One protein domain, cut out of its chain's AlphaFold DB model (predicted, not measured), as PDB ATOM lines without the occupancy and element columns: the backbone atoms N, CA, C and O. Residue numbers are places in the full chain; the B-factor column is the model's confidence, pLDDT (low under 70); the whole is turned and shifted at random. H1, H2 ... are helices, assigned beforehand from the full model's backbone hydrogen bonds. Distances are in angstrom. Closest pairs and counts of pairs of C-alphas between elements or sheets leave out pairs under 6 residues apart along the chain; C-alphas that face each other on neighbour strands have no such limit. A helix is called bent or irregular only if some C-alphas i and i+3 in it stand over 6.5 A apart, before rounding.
ATOM      1  N   GLU A  57     -14.469  38.616 -28.032       49.56
ATOM      2  CA  GLU A  57     -14.163  39.498 -26.900       49.56
ATOM      3  C   GLU A  57     -15.218  39.354 -25.789       49.56
ATOM      4  O   GLU A  57     -14.994  39.776 -24.656       49.56
ATOM      5  N   GLN A  58     -16.345  38.701 -26.098       49.59
ATOM      6  CA  GLN A  58     -17.354  38.285 -25.132       49.59
ATOM      7  C   GLN A  58     -16.845  37.100 -24.305       49.59
ATOM      8  O   GLN A  58     -16.262  36.152 -24.832       49.59
ATOM      9  N   LEU A  59     -17.062  37.178 -22.990       52.00
ATOM     10  CA  LEU A  59     -16.763  36.111 -22.041       52.00
ATOM     11  C   LEU A  59     -18.083  35.585 -21.448       52.00
ATOM     12  O   LEU A  59     -18.816  36.378 -20.856       52.00
ATOM     13  N   PRO A  60     -18.376  34.273 -21.550       53.66
ATOM     14  CA  PRO A  60     -17.581  33.251 -22.236       53.66
ATOM     15  C   PRO A  60     -17.590  33.423 -23.772       53.66
ATOM     16  O   PRO A  60     -18.528  34.017 -24.305       53.66
ATOM     17  N   PRO A  61     -16.565  32.909 -24.482       62.72
ATOM     18  CA  PRO A  61     -16.516  32.946 -25.941       62.72
ATOM     19  C   PRO A  61     -17.742  32.278 -26.564       62.72
ATOM     20  O   PRO A  61     -18.196  31.241 -26.079       62.72
ATOM     21  N   VAL A  62     -18.247  32.843 -27.659       71.50
ATOM     22  CA  VAL A  62     -19.342  32.238 -28.430       71.50
ATOM     23  C   VAL A  62     -18.860  30.953 -29.099       71.50
ATOM     24  O   VAL A  62     -17.709  30.849 -29.520       71.50
ATOM     25  N   ASP A  63     -19.744  29.964 -29.198       80.12
ATOM     26  CA  ASP A  63     -19.431  28.689 -29.832       80.12
ATOM     27  C   ASP A  63     -19.433  28.823 -31.363       80.12
ATOM     28  O   ASP A  63     -20.435  29.220 -31.962       80.12
ATOM     29  N   VAL A  64     -18.309  28.507 -32.012       78.06
ATOM     30  CA  VAL A  64     -18.232  28.381 -33.477       78.06
ATOM     31  C   VAL A  64     -17.572  27.071 -33.866       78.06
ATOM     32  O   VAL A  64     -16.835  26.464 -33.086       78.06
ATOM     33  N   SER A  65     -17.793  26.684 -35.121       83.56
ATOM     34  CA  SER A  65     -17.183  25.502 -35.718       83.56
ATOM     35  C   SER A  65     -15.668  25.478 -35.519       83.56
ATOM     36  O   SER A  65     -14.969  26.448 -35.809       83.56
ATOM     37  N   ASN A  66     -15.163  24.329 -35.076       84.38
ATOM     38  CA  ASN A  66     -13.736  24.063 -34.991       84.38
ATOM     39  C   ASN A  66     -13.162  23.900 -36.406       84.38
ATOM     40  O   ASN A  66     -13.407  22.908 -37.096       84.38
ATOM     41  N   GLU A  67     -12.418  24.905 -36.848       86.44
ATOM     42  CA  GLU A  67     -11.709  24.913 -38.117       86.44
ATOM     43  C   GLU A  67     -10.251  24.517 -37.901       86.44
ATOM     44  O   GLU A  67      -9.573  24.959 -36.972       86.44
ATOM     45  N   LYS A  68      -9.714  23.722 -38.826       82.69
ATOM     46  CA  LYS A  68      -8.309  23.331 -38.765       82.69
ATOM     47  C   LYS A  68      -7.409  24.559 -38.942       82.69
ATOM     48  O   LYS A  68      -7.478  25.267 -39.950       82.69
ATOM     49  N   ALA A  69      -6.516  24.781 -37.982       79.19
ATOM     50  CA  ALA A  69      -5.429  25.739 -38.125       79.19
ATOM     51  C   ALA A  69      -4.405  25.217 -39.156       79.19
ATOM     52  O   ALA A  69      -3.883  24.108 -39.024       79.19
ATOM     53  N   ASP A  70      -4.113  26.004 -40.194       81.81
ATOM     54  CA  ASP A  70      -3.084  25.661 -41.185       81.81
ATOM     55  C   ASP A  70      -1.674  25.697 -40.536       81.81
ATOM     56  O   ASP A  70      -1.398  26.559 -39.688       81.81
ATOM     57  N   PRO A  71      -0.739  24.807 -40.926       83.75
ATOM     58  CA  PRO A  71       0.658  24.846 -40.485       83.75
ATOM     59  C   PRO A  71       1.359  26.216 -40.581       83.75
ATOM     60  O   PRO A  71       2.203  26.540 -39.742       83.75
ATOM     61  N   ARG A  72       1.036  27.041 -41.586       84.56
ATOM     62  CA  ARG A  72       1.576  28.405 -41.744       84.56
ATOM     63  C   ARG A  72       1.111  29.331 -40.627       84.56
ATOM     64  O   ARG A  72       1.911  30.081 -40.074       84.56
ATOM     65  N   LEU A  73      -0.164  29.238 -40.279       83.94
ATOM     66  CA  LEU A  73      -0.794  30.020 -39.222       83.94
ATOM     67  C   LEU A  73      -0.239  29.605 -37.856       83.94
ATOM     68  O   LEU A  73       0.180  30.462 -37.084       83.94
ATOM     69  N   THR A  74      -0.083  28.301 -37.625       84.00
ATOM     70  CA  THR A  74       0.576  27.763 -36.423       84.00
ATOM     71  C   THR A  74       1.999  28.302 -36.274       84.00
ATOM     72  O   THR A  74       2.374  28.792 -35.214       84.00
ATOM     73  N   ARG A  75       2.785  28.287 -37.358       83.44
ATOM     74  CA  ARG A  75       4.160  28.810 -37.366       83.44
ATOM     75  C   ARG A  75       4.219  30.304 -37.048       83.44
ATOM     76  O   ARG A  75       5.113  30.744 -36.326       83.44
ATOM     77  N   ASN A  76       3.300  31.086 -37.609       81.25
ATOM     78  CA  ASN A  76       3.217  32.518 -37.339       81.25
ATOM     79  C   ASN A  76       2.815  32.771 -35.888       81.25
ATOM     80  O   ASN A  76       3.440  33.584 -35.216       81.25
ATOM     81  N   PHE A  77       1.832  32.025 -35.391       79.19
ATOM     82  CA  PHE A  77       1.388  32.092 -34.010       79.19
ATOM     83  C   PHE A  77       2.532  31.789 -33.037       79.19
ATOM     84  O   PHE A  77       2.834  32.626 -32.194       79.19
ATOM     85  N   THR A  78       3.255  30.676 -33.210       76.94
ATOM     86  CA  THR A  78       4.366  30.301 -32.317       76.94
ATOM     87  C   THR A  78       5.494  31.327 -32.288       76.94
ATOM     88  O   THR A  78       6.097  31.540 -31.244       76.94
ATOM     89  N   LYS A  79       5.757  32.013 -33.410       77.69
ATOM     90  CA  LYS A  79       6.736  33.112 -33.448       77.69
ATOM     91  C   LYS A  79       6.304  34.310 -32.607       77.69
ATOM     92  O   LYS A  79       7.155  35.047 -32.122       77.69
ATOM     93  N   LEU A  80       4.999  34.524 -32.472       67.31
ATOM     94  CA  LEU A  80       4.445  35.670 -31.766       67.31
ATOM     95  C   LEU A  80       4.322  35.438 -30.261       67.31
ATOM     96  O   LEU A  80       4.335  36.434 -29.549       67.31
ATOM     97  N   ILE A  81       4.251  34.190 -29.774       64.62
ATOM     98  CA  ILE A  81       4.033  33.843 -28.348       64.62
ATOM     99  C   ILE A  81       5.031  34.543 -27.406       64.62
ATOM    100  O   ILE A  81       4.704  34.856 -26.266       64.62
ATOM    101  N   HIS A  82       6.231  34.870 -27.886       58.31
ATOM    102  CA  HIS A  82       7.269  35.540 -27.099       58.31
ATOM    103  C   HIS A  82       7.123  37.068 -26.999       58.31
ATOM    104  O   HIS A  82       8.031  37.716 -26.495       58.31
ATOM    105  N   ASN A  83       6.019  37.657 -27.469       56.59
ATOM    106  CA  ASN A  83       5.866  39.115 -27.569       56.59
ATOM    107  C   ASN A  83       5.007  39.754 -26.456       56.59
ATOM    108  O   ASN A  83       4.594  40.902 -26.596       56.59
ATOM    109  N   GLY A  84       4.721  39.046 -25.357       48.94
ATOM    110  CA  GLY A  84       4.054  39.613 -24.171       48.94
ATOM    111  C   GLY A  84       2.581  40.000 -24.363       48.94
ATOM    112  O   GLY A  84       2.001  40.632 -23.484       48.94
ATOM    113  N   TYR A  85       1.974  39.624 -25.490       51.03
ATOM    114  CA  TYR A  85       0.562  39.848 -25.793       51.03
ATOM    115  C   TYR A  85      -0.322  38.728 -25.225       51.03
ATOM    116  O   TYR A  85       0.163  37.672 -24.830       51.03
ATOM    117  N   ASN A  86      -1.641  38.943 -25.195       62.41
ATOM    118  CA  ASN A  86      -2.591  37.872 -24.890       62.41
ATOM    119  C   ASN A  86      -2.840  36.910 -26.046       62.41
ATOM    120  O   ASN A  86      -2.592  37.220 -27.205       62.41
ATOM    121  N   PHE A  87      -3.372  35.726 -25.723       68.06
ATOM    122  CA  PHE A  87      -3.706  34.686 -26.700       68.06
ATOM    123  C   PHE A  87      -4.504  35.227 -27.886       68.06
ATOM    124  O   PHE A  87      -4.165  34.946 -29.033       68.06
ATOM    125  N   LEU A  88      -5.532  36.037 -27.616       69.81
ATOM    126  CA  LEU A  88      -6.377  36.617 -28.656       69.81
ATOM    127  C   LEU A  88      -5.575  37.571 -29.544       69.81
ATOM    128  O   LEU A  88      -5.686  37.513 -30.763       69.81
ATOM    129  N   GLN A  89      -4.711  38.399 -28.962       66.44
ATOM    130  CA  GLN A  89      -3.787  39.252 -29.710       66.44
ATOM    131  C   GLN A  89      -2.778  38.444 -30.542       66.44
ATOM    132  O   GLN A  89      -2.499  38.824 -31.678       66.44
ATOM    133  N   HIS A  90      -2.270  37.314 -30.044       69.94
ATOM    134  CA  HIS A  90      -1.409  36.420 -30.825       69.94
ATOM    135  C   HIS A  90      -2.163  35.749 -31.978       69.94
ATOM    136  O   HIS A  90      -1.644  35.693 -33.094       69.94
ATOM    137  N   CYS A  91      -3.402  35.308 -31.752       70.88
ATOM    138  CA  CYS A  91      -4.269  34.779 -32.803       70.88
ATOM    139  C   CYS A  91      -4.507  35.840 -33.887       70.88
ATOM    140  O   CYS A  91      -4.243  35.578 -35.063       70.88
ATOM    141  N   LYS A  92      -4.874  37.065 -33.479       70.31
ATOM    142  CA  LYS A  92      -5.041  38.234 -34.358       70.31
ATOM    143  C   LYS A  92      -3.765  38.508 -35.166       70.31
ATOM    144  O   LYS A  92      -3.816  38.594 -36.389       70.31
ATOM    145  N   GLY A  93      -2.609  38.569 -34.505       73.69
ATOM    146  CA  GLY A  93      -1.317  38.826 -35.152       73.69
ATOM    147  C   GLY A  93      -0.862  37.716 -36.106       73.69
ATOM    148  O   GLY A  93      -0.137  37.986 -37.060       73.69
ATOM    149  N   SER A  94      -1.299  36.474 -35.882       77.38
ATOM    150  CA  SER A  94      -0.989  35.334 -36.758       77.38
ATOM    151  C   SER A  94      -1.870  35.254 -38.012       77.38
ATOM    152  O   SER A  94      -1.551  34.488 -38.924       77.38
ATOM    153  N   GLY A  95      -2.953  36.043 -38.064       81.75
ATOM    154  CA  GLY A  95      -3.972  35.991 -39.114       81.75
ATOM    155  C   GLY A  95      -5.020  34.892 -38.910       81.75
ATOM    156  O   GLY A  95      -5.677  34.497 -39.873       81.75
ATOM    157  N   ALA A  96      -5.160  34.373 -37.688       79.81
ATOM    158  CA  ALA A  96      -6.102  33.306 -37.390       79.81
ATOM    159  C   ALA A  96      -7.547  33.803 -37.333       79.81
ATOM    160  O   ALA A  96      -7.830  34.866 -36.777       79.81
ATOM    161  N   ARG A  97      -8.465  32.998 -37.872       83.50
ATOM    162  CA  ARG A  97      -9.909  33.182 -37.694       83.50
ATOM    163  C   ARG A  97     -10.369  32.518 -36.404       83.50
ATOM    164  O   ARG A  97      -9.727  31.588 -35.924       83.50
ATOM    165  N   SER A  98     -11.502  32.964 -35.879       73.25
ATOM    166  CA  SER A  98     -12.080  32.464 -34.627       73.25
ATOM    167  C   SER A  98     -12.246  30.945 -34.583       73.25
ATOM    168  O   SER A  98     -11.852  30.323 -33.599       73.25
ATOM    169  N   GLY A  99     -12.726  30.328 -35.669       79.44
ATOM    170  CA  GLY A  99     -12.840  28.868 -35.764       79.44
ATOM    171  C   GLY A  99     -11.509  28.128 -35.614       79.44
ATOM    172  O   GLY A  99     -11.488  26.975 -35.203       79.44
ATOM    173  N   GLN A 100     -10.380  28.795 -35.861       84.62
ATOM    174  CA  GLN A 100      -9.039  28.208 -35.808       84.62
ATOM    175  C   GLN A 100      -8.354  28.388 -34.448       84.62
ATOM    176  O   GLN A 100      -7.252  27.879 -34.244       84.62
ATOM    177  N   PHE A 101      -8.978  29.105 -33.507       81.50
ATOM    178  CA  PHE A 101      -8.375  29.394 -32.204       81.50
ATOM    179  C   PHE A 101      -8.158  28.122 -31.386       81.50
ATOM    180  O   PHE A 101      -7.098  27.972 -30.785       81.50
ATOM    181  N   ALA A 102      -9.102  27.176 -31.410       80.81
ATOM    182  CA  ALA A 102      -8.986  25.910 -30.683       80.81
ATOM    183  C   ALA A 102      -7.692  25.156 -31.035       80.81
ATOM    184  O   ALA A 102      -6.977  24.695 -30.146       80.81
ATOM    185  N   GLY A 103      -7.333  25.127 -32.323       83.38
ATOM    186  CA  GLY A 103      -6.101  24.503 -32.808       83.38
ATOM    187  C   GLY A 103      -4.812  25.199 -32.355       83.38
ATOM    188  O   GLY A 103      -3.749  24.587 -32.395       83.38
ATOM    189  N   LEU A 104      -4.889  26.450 -31.896       81.06
ATOM    190  CA  LEU A 104      -3.738  27.222 -31.428       81.06
ATOM    191  C   LEU A 104      -3.493  27.113 -29.926       81.06
ATOM    192  O   LEU A 104      -2.362  27.303 -29.474       81.06
ATOM    193  N   VAL A 105      -4.521  26.766 -29.151       78.06
ATOM    194  CA  VAL A 105      -4.412  26.642 -27.694       78.06
ATOM    195  C   VAL A 105      -3.309  25.665 -27.256       78.06
ATOM    196  O   VAL A 105      -2.520  26.033 -26.393       78.06
ATOM    197  N   PRO A 106      -3.099  24.482 -27.859       75.94
ATOM    198  CA  PRO A 106      -2.060  23.552 -27.394       75.94
ATOM    199  C   PRO A 106      -0.632  24.122 -27.402       75.94
ATOM    200  O   PRO A 106       0.243  23.594 -26.713       75.94
ATOM    201  N   HIS A 107      -0.386  25.182 -28.178       75.38
ATOM    202  CA  HIS A 107       0.921  25.823 -28.321       75.38
ATOM    203  C   HIS A 107       1.257  26.809 -27.196       75.38
ATOM    204  O   HIS A 107       2.422  27.162 -27.041       75.38
ATOM    205  N   ILE A 108       0.261  27.230 -26.416       68.94
ATOM    206  CA  ILE A 108       0.413  28.095 -25.230       68.94
ATOM    207  C   ILE A 108       0.244  27.317 -23.919       68.94
ATOM    208  O   ILE A 108       0.499  27.865 -22.849       68.94
ATOM    209  N   LEU A 109      -0.221  26.064 -23.981       68.19
ATOM    210  CA  LEU A 109      -0.388  25.224 -22.799       68.19
ATOM    211  C   LEU A 109       0.928  24.557 -22.404       68.19
ATOM    212  O   LEU A 109       1.672  24.047 -23.250       68.19
ATOM    213  N   ASP A 110       1.137  24.464 -21.095       57.16
ATOM    214  CA  ASP A 110       2.259  23.752 -20.497       57.16
ATOM    215  C   ASP A 110       1.835  22.973 -19.237       57.16
ATOM    216  O   ASP A 110       0.754  23.196 -18.676       57.16
ATOM    217  N   GLY A 111       2.676  22.023 -18.826       59.78
ATOM    218  CA  GLY A 111       2.504  21.200 -17.629       59.78
ATOM    219  C   GLY A 111       1.117  20.559 -17.507       59.78
ATOM    220  O   GLY A 111       0.535  20.090 -18.486       59.78
ATOM    221  N   ARG A 112       0.544  20.593 -16.294       53.00
ATOM    222  CA  ARG A 112      -0.724  19.902 -15.983       53.00
ATOM    223  C   ARG A 112      -1.920  20.401 -16.804       53.00
ATOM    224  O   ARG A 112      -2.874  19.654 -16.980       53.00
ATOM    225  N   VAL A 113      -1.890  21.643 -17.304       60.22
ATOM    226  CA  VAL A 113      -2.960  22.170 -18.174       60.22
ATOM    227  C   VAL A 113      -2.888  21.519 -19.554       60.22
ATOM    228  O   VAL A 113      -3.913  21.153 -20.123       60.22
ATOM    229  N   LYS A 114      -1.672  21.319 -20.075       69.19
ATOM    230  CA  LYS A 114      -1.443  20.603 -21.333       69.19
ATOM    231  C   LYS A 114      -1.794  19.124 -21.217       69.19
ATOM    232  O   LYS A 114      -2.364  18.570 -22.154       69.19
ATOM    233  N   ASP A 115      -1.478  18.508 -20.083       68.38
ATOM    234  CA  ASP A 115      -1.820  17.111 -19.817       68.38
ATOM    235  C   ASP A 115      -3.339  16.925 -19.735       68.38
ATOM    236  O   ASP A 115      -3.876  16.074 -20.436       68.38
ATOM    237  N   PHE A 116      -4.038  17.793 -18.993       68.81
ATOM    238  CA  PHE A 116      -5.505  17.808 -18.936       68.81
ATOM    239  C   PHE A 116      -6.141  18.048 -20.308       68.81
ATOM    240  O   PHE A 116      -7.078  17.355 -20.690       68.81
ATOM    241  N   PHE A 117      -5.611  18.993 -21.090       73.88
ATOM    242  CA  PHE A 117      -6.083  19.215 -22.455       73.88
ATOM    243  C   PHE A 117      -5.948  17.951 -23.317       73.88
ATOM    244  O   PHE A 117      -6.866  17.620 -24.065       73.88
ATOM    245  N   ARG A 118      -4.823  17.232 -23.212       82.56
ATOM    246  CA  ARG A 118      -4.581  15.996 -23.972       82.56
ATOM    247  C   ARG A 118      -5.462  14.834 -23.520       82.56
ATOM    248  O   ARG A 118      -5.841  14.044 -24.378       82.56
ATOM    249  N   SER A 119      -5.739  14.708 -22.221       79.06
ATOM    250  CA  SER A 119      -6.492  13.573 -21.678       79.06
ATOM    251  C   SER A 119      -8.007  13.770 -21.730       79.06
ATOM    252  O   SER A 119      -8.709  12.822 -22.061       79.06
ATOM    253  N   GLU A 120      -8.507  14.981 -21.458       74.88
ATOM    254  CA  GLU A 120      -9.942  15.214 -21.223       74.88
ATOM    255  C   GLU A 120     -10.652  16.024 -22.318       74.88
ATOM    256  O   GLU A 120     -11.858  15.878 -22.492       74.88
ATOM    257  N   ILE A 121      -9.945  16.904 -23.043       80.56
ATOM    258  CA  ILE A 121     -10.577  17.820 -24.018       80.56
ATOM    259  C   ILE A 121     -10.332  17.348 -25.458       80.56
ATOM    260  O   ILE A 121     -11.262  17.188 -26.248       80.56
ATOM    261  N   GLY A 122      -9.067  17.131 -25.819       78.56
ATOM    262  CA  GLY A 122      -8.660  16.766 -27.172       78.56
ATOM    263  C   GLY A 122      -8.781  17.904 -28.199       78.56
ATOM    264  O   GLY A 122      -9.153  19.036 -27.900       78.56
ATOM    265  N   THR A 123      -8.430  17.611 -29.454       78.25
ATOM    266  CA  THR A 123      -8.328  18.619 -30.532       78.25
ATOM    267  C   THR A 123      -9.632  18.877 -31.284       78.25
ATOM    268  O   THR A 123      -9.654  19.702 -32.194       78.25
ATOM    269  N   ILE A 124     -10.697  18.141 -30.962       82.56
ATOM    270  CA  ILE A 124     -11.999  18.263 -31.631       82.56
ATOM    271  C   ILE A 124     -12.891  19.331 -30.992       82.56
ATOM    272  O   ILE A 124     -13.789  19.831 -31.666       82.56
ATOM    273  N   ALA A 125     -12.615  19.714 -29.743       83.00
ATOM    274  CA  ALA A 125     -13.385  20.718 -29.024       83.00
ATOM    275  C   ALA A 125     -13.316  22.090 -29.707       83.00
ATOM    276  O   ALA A 125     -12.276  22.488 -30.242       83.00
ATOM    277  N   THR A 126     -14.418  22.835 -29.654       84.94
ATOM    278  CA  THR A 126     -14.435  24.241 -30.068       84.94
ATOM    279  C   THR A 126     -13.669  25.101 -29.064       84.94
ATOM    280  O   THR A 126     -13.379  24.690 -27.936       84.94
ATOM    281  N   PHE A 127     -13.336  26.334 -29.453       77.94
ATOM    282  CA  PHE A 127     -12.626  27.243 -28.555       77.94
ATOM    283  C   PHE A 127     -13.450  27.571 -27.297       77.94
ATOM    284  O   PHE A 127     -12.890  27.639 -26.205       77.94
ATOM    285  N   ALA A 128     -14.772  27.710 -27.431       74.25
ATOM    286  CA  ALA A 128     -15.677  27.960 -26.312       74.25
ATOM    287  C   ALA A 128     -15.723  26.776 -25.332       74.25
ATOM    288  O   ALA A 128     -15.576  26.968 -24.124       74.25
ATOM    289  N   GLN A 129     -15.851  25.549 -25.844       78.62
ATOM    290  CA  GLN A 129     -15.839  24.329 -25.029       78.62
ATOM    291  C   GLN A 129     -14.513  24.162 -24.285       78.62
ATOM    292  O   GLN A 129     -14.495  23.889 -23.087       78.62
ATOM    293  N   LEU A 130     -13.399  24.389 -24.983       75.81
ATOM    294  CA  LEU A 130     -12.066  24.354 -24.399       75.81
ATOM    295  C   LEU A 130     -11.922  25.411 -23.296       75.81
ATOM    296  O   LEU A 130     -11.458  25.090 -22.202       75.81
ATOM    297  N   TYR A 131     -12.341  26.653 -23.555       71.88
ATOM    298  CA  TYR A 131     -12.306  27.739 -22.572       71.88
ATOM    299  C   TYR A 131     -13.096  27.383 -21.310       71.88
ATOM    300  O   TYR A 131     -12.576  27.529 -20.207       71.88
ATOM    301  N   LEU A 132     -14.326  26.884 -21.464       69.50
ATOM    302  CA  LEU A 132     -15.178  26.502 -20.339       69.50
ATOM    303  C   LEU A 132     -14.598  25.324 -19.553       69.50
ATOM    304  O   LEU A 132     -14.583  25.382 -18.330       69.50
ATOM    305  N   ALA A 133     -14.062  24.303 -20.225       68.94
ATOM    306  CA  ALA A 133     -13.439  23.158 -19.564       68.94
ATOM    307  C   ALA A 133     -12.179  23.554 -18.778       68.94
ATOM    308  O   ALA A 133     -11.970  23.094 -17.655       68.94
ATOM    309  N   LEU A 134     -11.344  24.439 -19.334       69.00
ATOM    310  CA  LEU A 134     -10.184  24.975 -18.620       69.00
ATOM    311  C   LEU A 134     -10.604  25.860 -17.443       69.00
ATOM    312  O   LEU A 134     -10.025  25.750 -16.364       69.00
ATOM    313  N   LYS A 135     -11.616  26.710 -17.638       66.62
ATOM    314  CA  LYS A 135     -12.175  27.574 -16.595       66.62
ATOM    315  C   LYS A 135     -12.755  26.752 -15.446       66.62
ATOM    316  O   LYS A 135     -12.387  26.974 -14.305       66.62
ATOM    317  N   ASP A 136     -13.600  25.771 -15.725       65.94
ATOM    318  CA  ASP A 136     -14.196  24.917 -14.694       65.94
ATOM    319  C   ASP A 136     -13.127  24.144 -13.903       65.94
ATOM    320  O   ASP A 136     -13.110  24.142 -12.671       65.94
ATOM    321  N   ARG A 137     -12.152  23.563 -14.616       63.50
ATOM    322  CA  ARG A 137     -11.108  22.743 -13.997       63.50
ATOM    323  C   ARG A 137     -10.096  23.544 -13.180       63.50
ATOM    324  O   ARG A 137      -9.619  23.055 -12.155       63.50
ATOM    325  N   PHE A 138      -9.710  24.725 -13.660       61.44
ATOM    326  CA  PHE A 138      -8.587  25.492 -13.115       61.44
ATOM    327  C   PHE A 138      -8.982  26.843 -12.517       61.44
ATOM    328  O   PHE A 138      -8.120  27.508 -11.967       61.44
ATOM    329  N   GLU A 139     -10.246  27.255 -12.571       58.09
ATOM    330  CA  GLU A 139     -10.755  28.490 -11.960       58.09
ATOM    331  C   GLU A 139     -11.829  28.138 -10.915       58.09
ATOM    332  O   GLU A 139     -12.992  28.538 -10.993       58.09
ATOM    333  N   THR A 140     -11.448  27.345  -9.910       54.72
ATOM    334  CA  THR A 140     -12.378  26.940  -8.842       54.72
ATOM    335  C   THR A 140     -12.611  28.073  -7.834       54.72
ATOM    336  O   THR A 140     -11.731  28.898  -7.576       54.72
TER     337      THR A 140
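What this domain is: This is residues 57 to 140 of the 188 residues of an uncharacterized protein of Golovinomyces magnicellulatus (UniProt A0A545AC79). Five short helices cross one another in a compact body: H3 lies in the middle, H1 and H2 pack crosswise as a pair on one side of it, and H4 and H5 make a V on the other side. A first stretch with no named element, residues 57 to 70, runs round the outside before H1. The printed part has 84 residues, with five named helices in the order H1, H2, H3, H4, H5 and no named strand; the class is all helix. The radius of gyration of the C-alphas is 12.2 A, and the C-alphas span 31 by 27 by 22 A.

Where its parts are: The longest helix by residues is H1, residues 71 to 83, 19.9 A from C-alpha 71 at (0.658, 24.846, -40.485) to C-alpha 83. It is only just irregular: C-alphas 79 and 82 are 6.8 A apart. H2, residues 87 to 94, is 10.4 A long. H3, residues 98 to 107, is 15.9 A long and irregular, with C-alphas 99 and 102 at 7.0 A; C-alpha 98 is at (-12.080, 32.464, -34.627). H4, residues 111 to 121, measures 14.9 A and is neither bent nor irregular, but only just: C-alphas 118 and 121 are 6.3 A apart. H5, residues 127 to 138, measures 16.1 A and ends with C-alpha 138 at (-8.587, 25.492, -13.115).

How they stand to each other: H1 touches H2, the closest C-alphas being those of Phe 77 and Ser 94 at 4.9 A, at a steep tilt of 57 degrees, opposite ways. With residues 74 to 78 alone H1 only just touches H3, with 3 pairs of C-alphas within 8 A; the closest are Thr 74 and Leu 104, 6.6 A, and the tilt is steep, 64 degrees, the same way. H2 and H3 are close but not clearly touching, about perpendicular at 74 degrees; their closest C-alphas, of Cys 91 and Phe 101, are 6.8 A apart. H5 touches H3 with residues 127 to 130 alone, the closest C-alphas being Ala 102 and Phe 127, 4.4 A, at a steep tilt of 42 degrees, the same way. H4 and H5 only just touch, with 3 pairs of C-alphas within 8 A, through residues 130 to 134 of H5 alone; the closest are Ile 121 and Leu 130, 6.7 A, at a steep tilt of 56 degrees, opposite ways. H1 and H2 are each apart from H4 and H5. In H2, H4 and H5 every O i to N i+4 pair is within hydrogen-bond range; in H1 it is 7 of 9, and in H3 1 of 6, beside 5 of 7 O i to N i+3 pairs.

The domain as a whole: The two C-alphas farthest apart, of Arg 72 and Thr 140, are 35.8 A apart. The printed part has no cut, and the four links between helices are tight. The mean pLDDT of the printed part is 72.3; residues 57 to 61, 80 to 90, 108 to 116 and 132 to 140 are under 70.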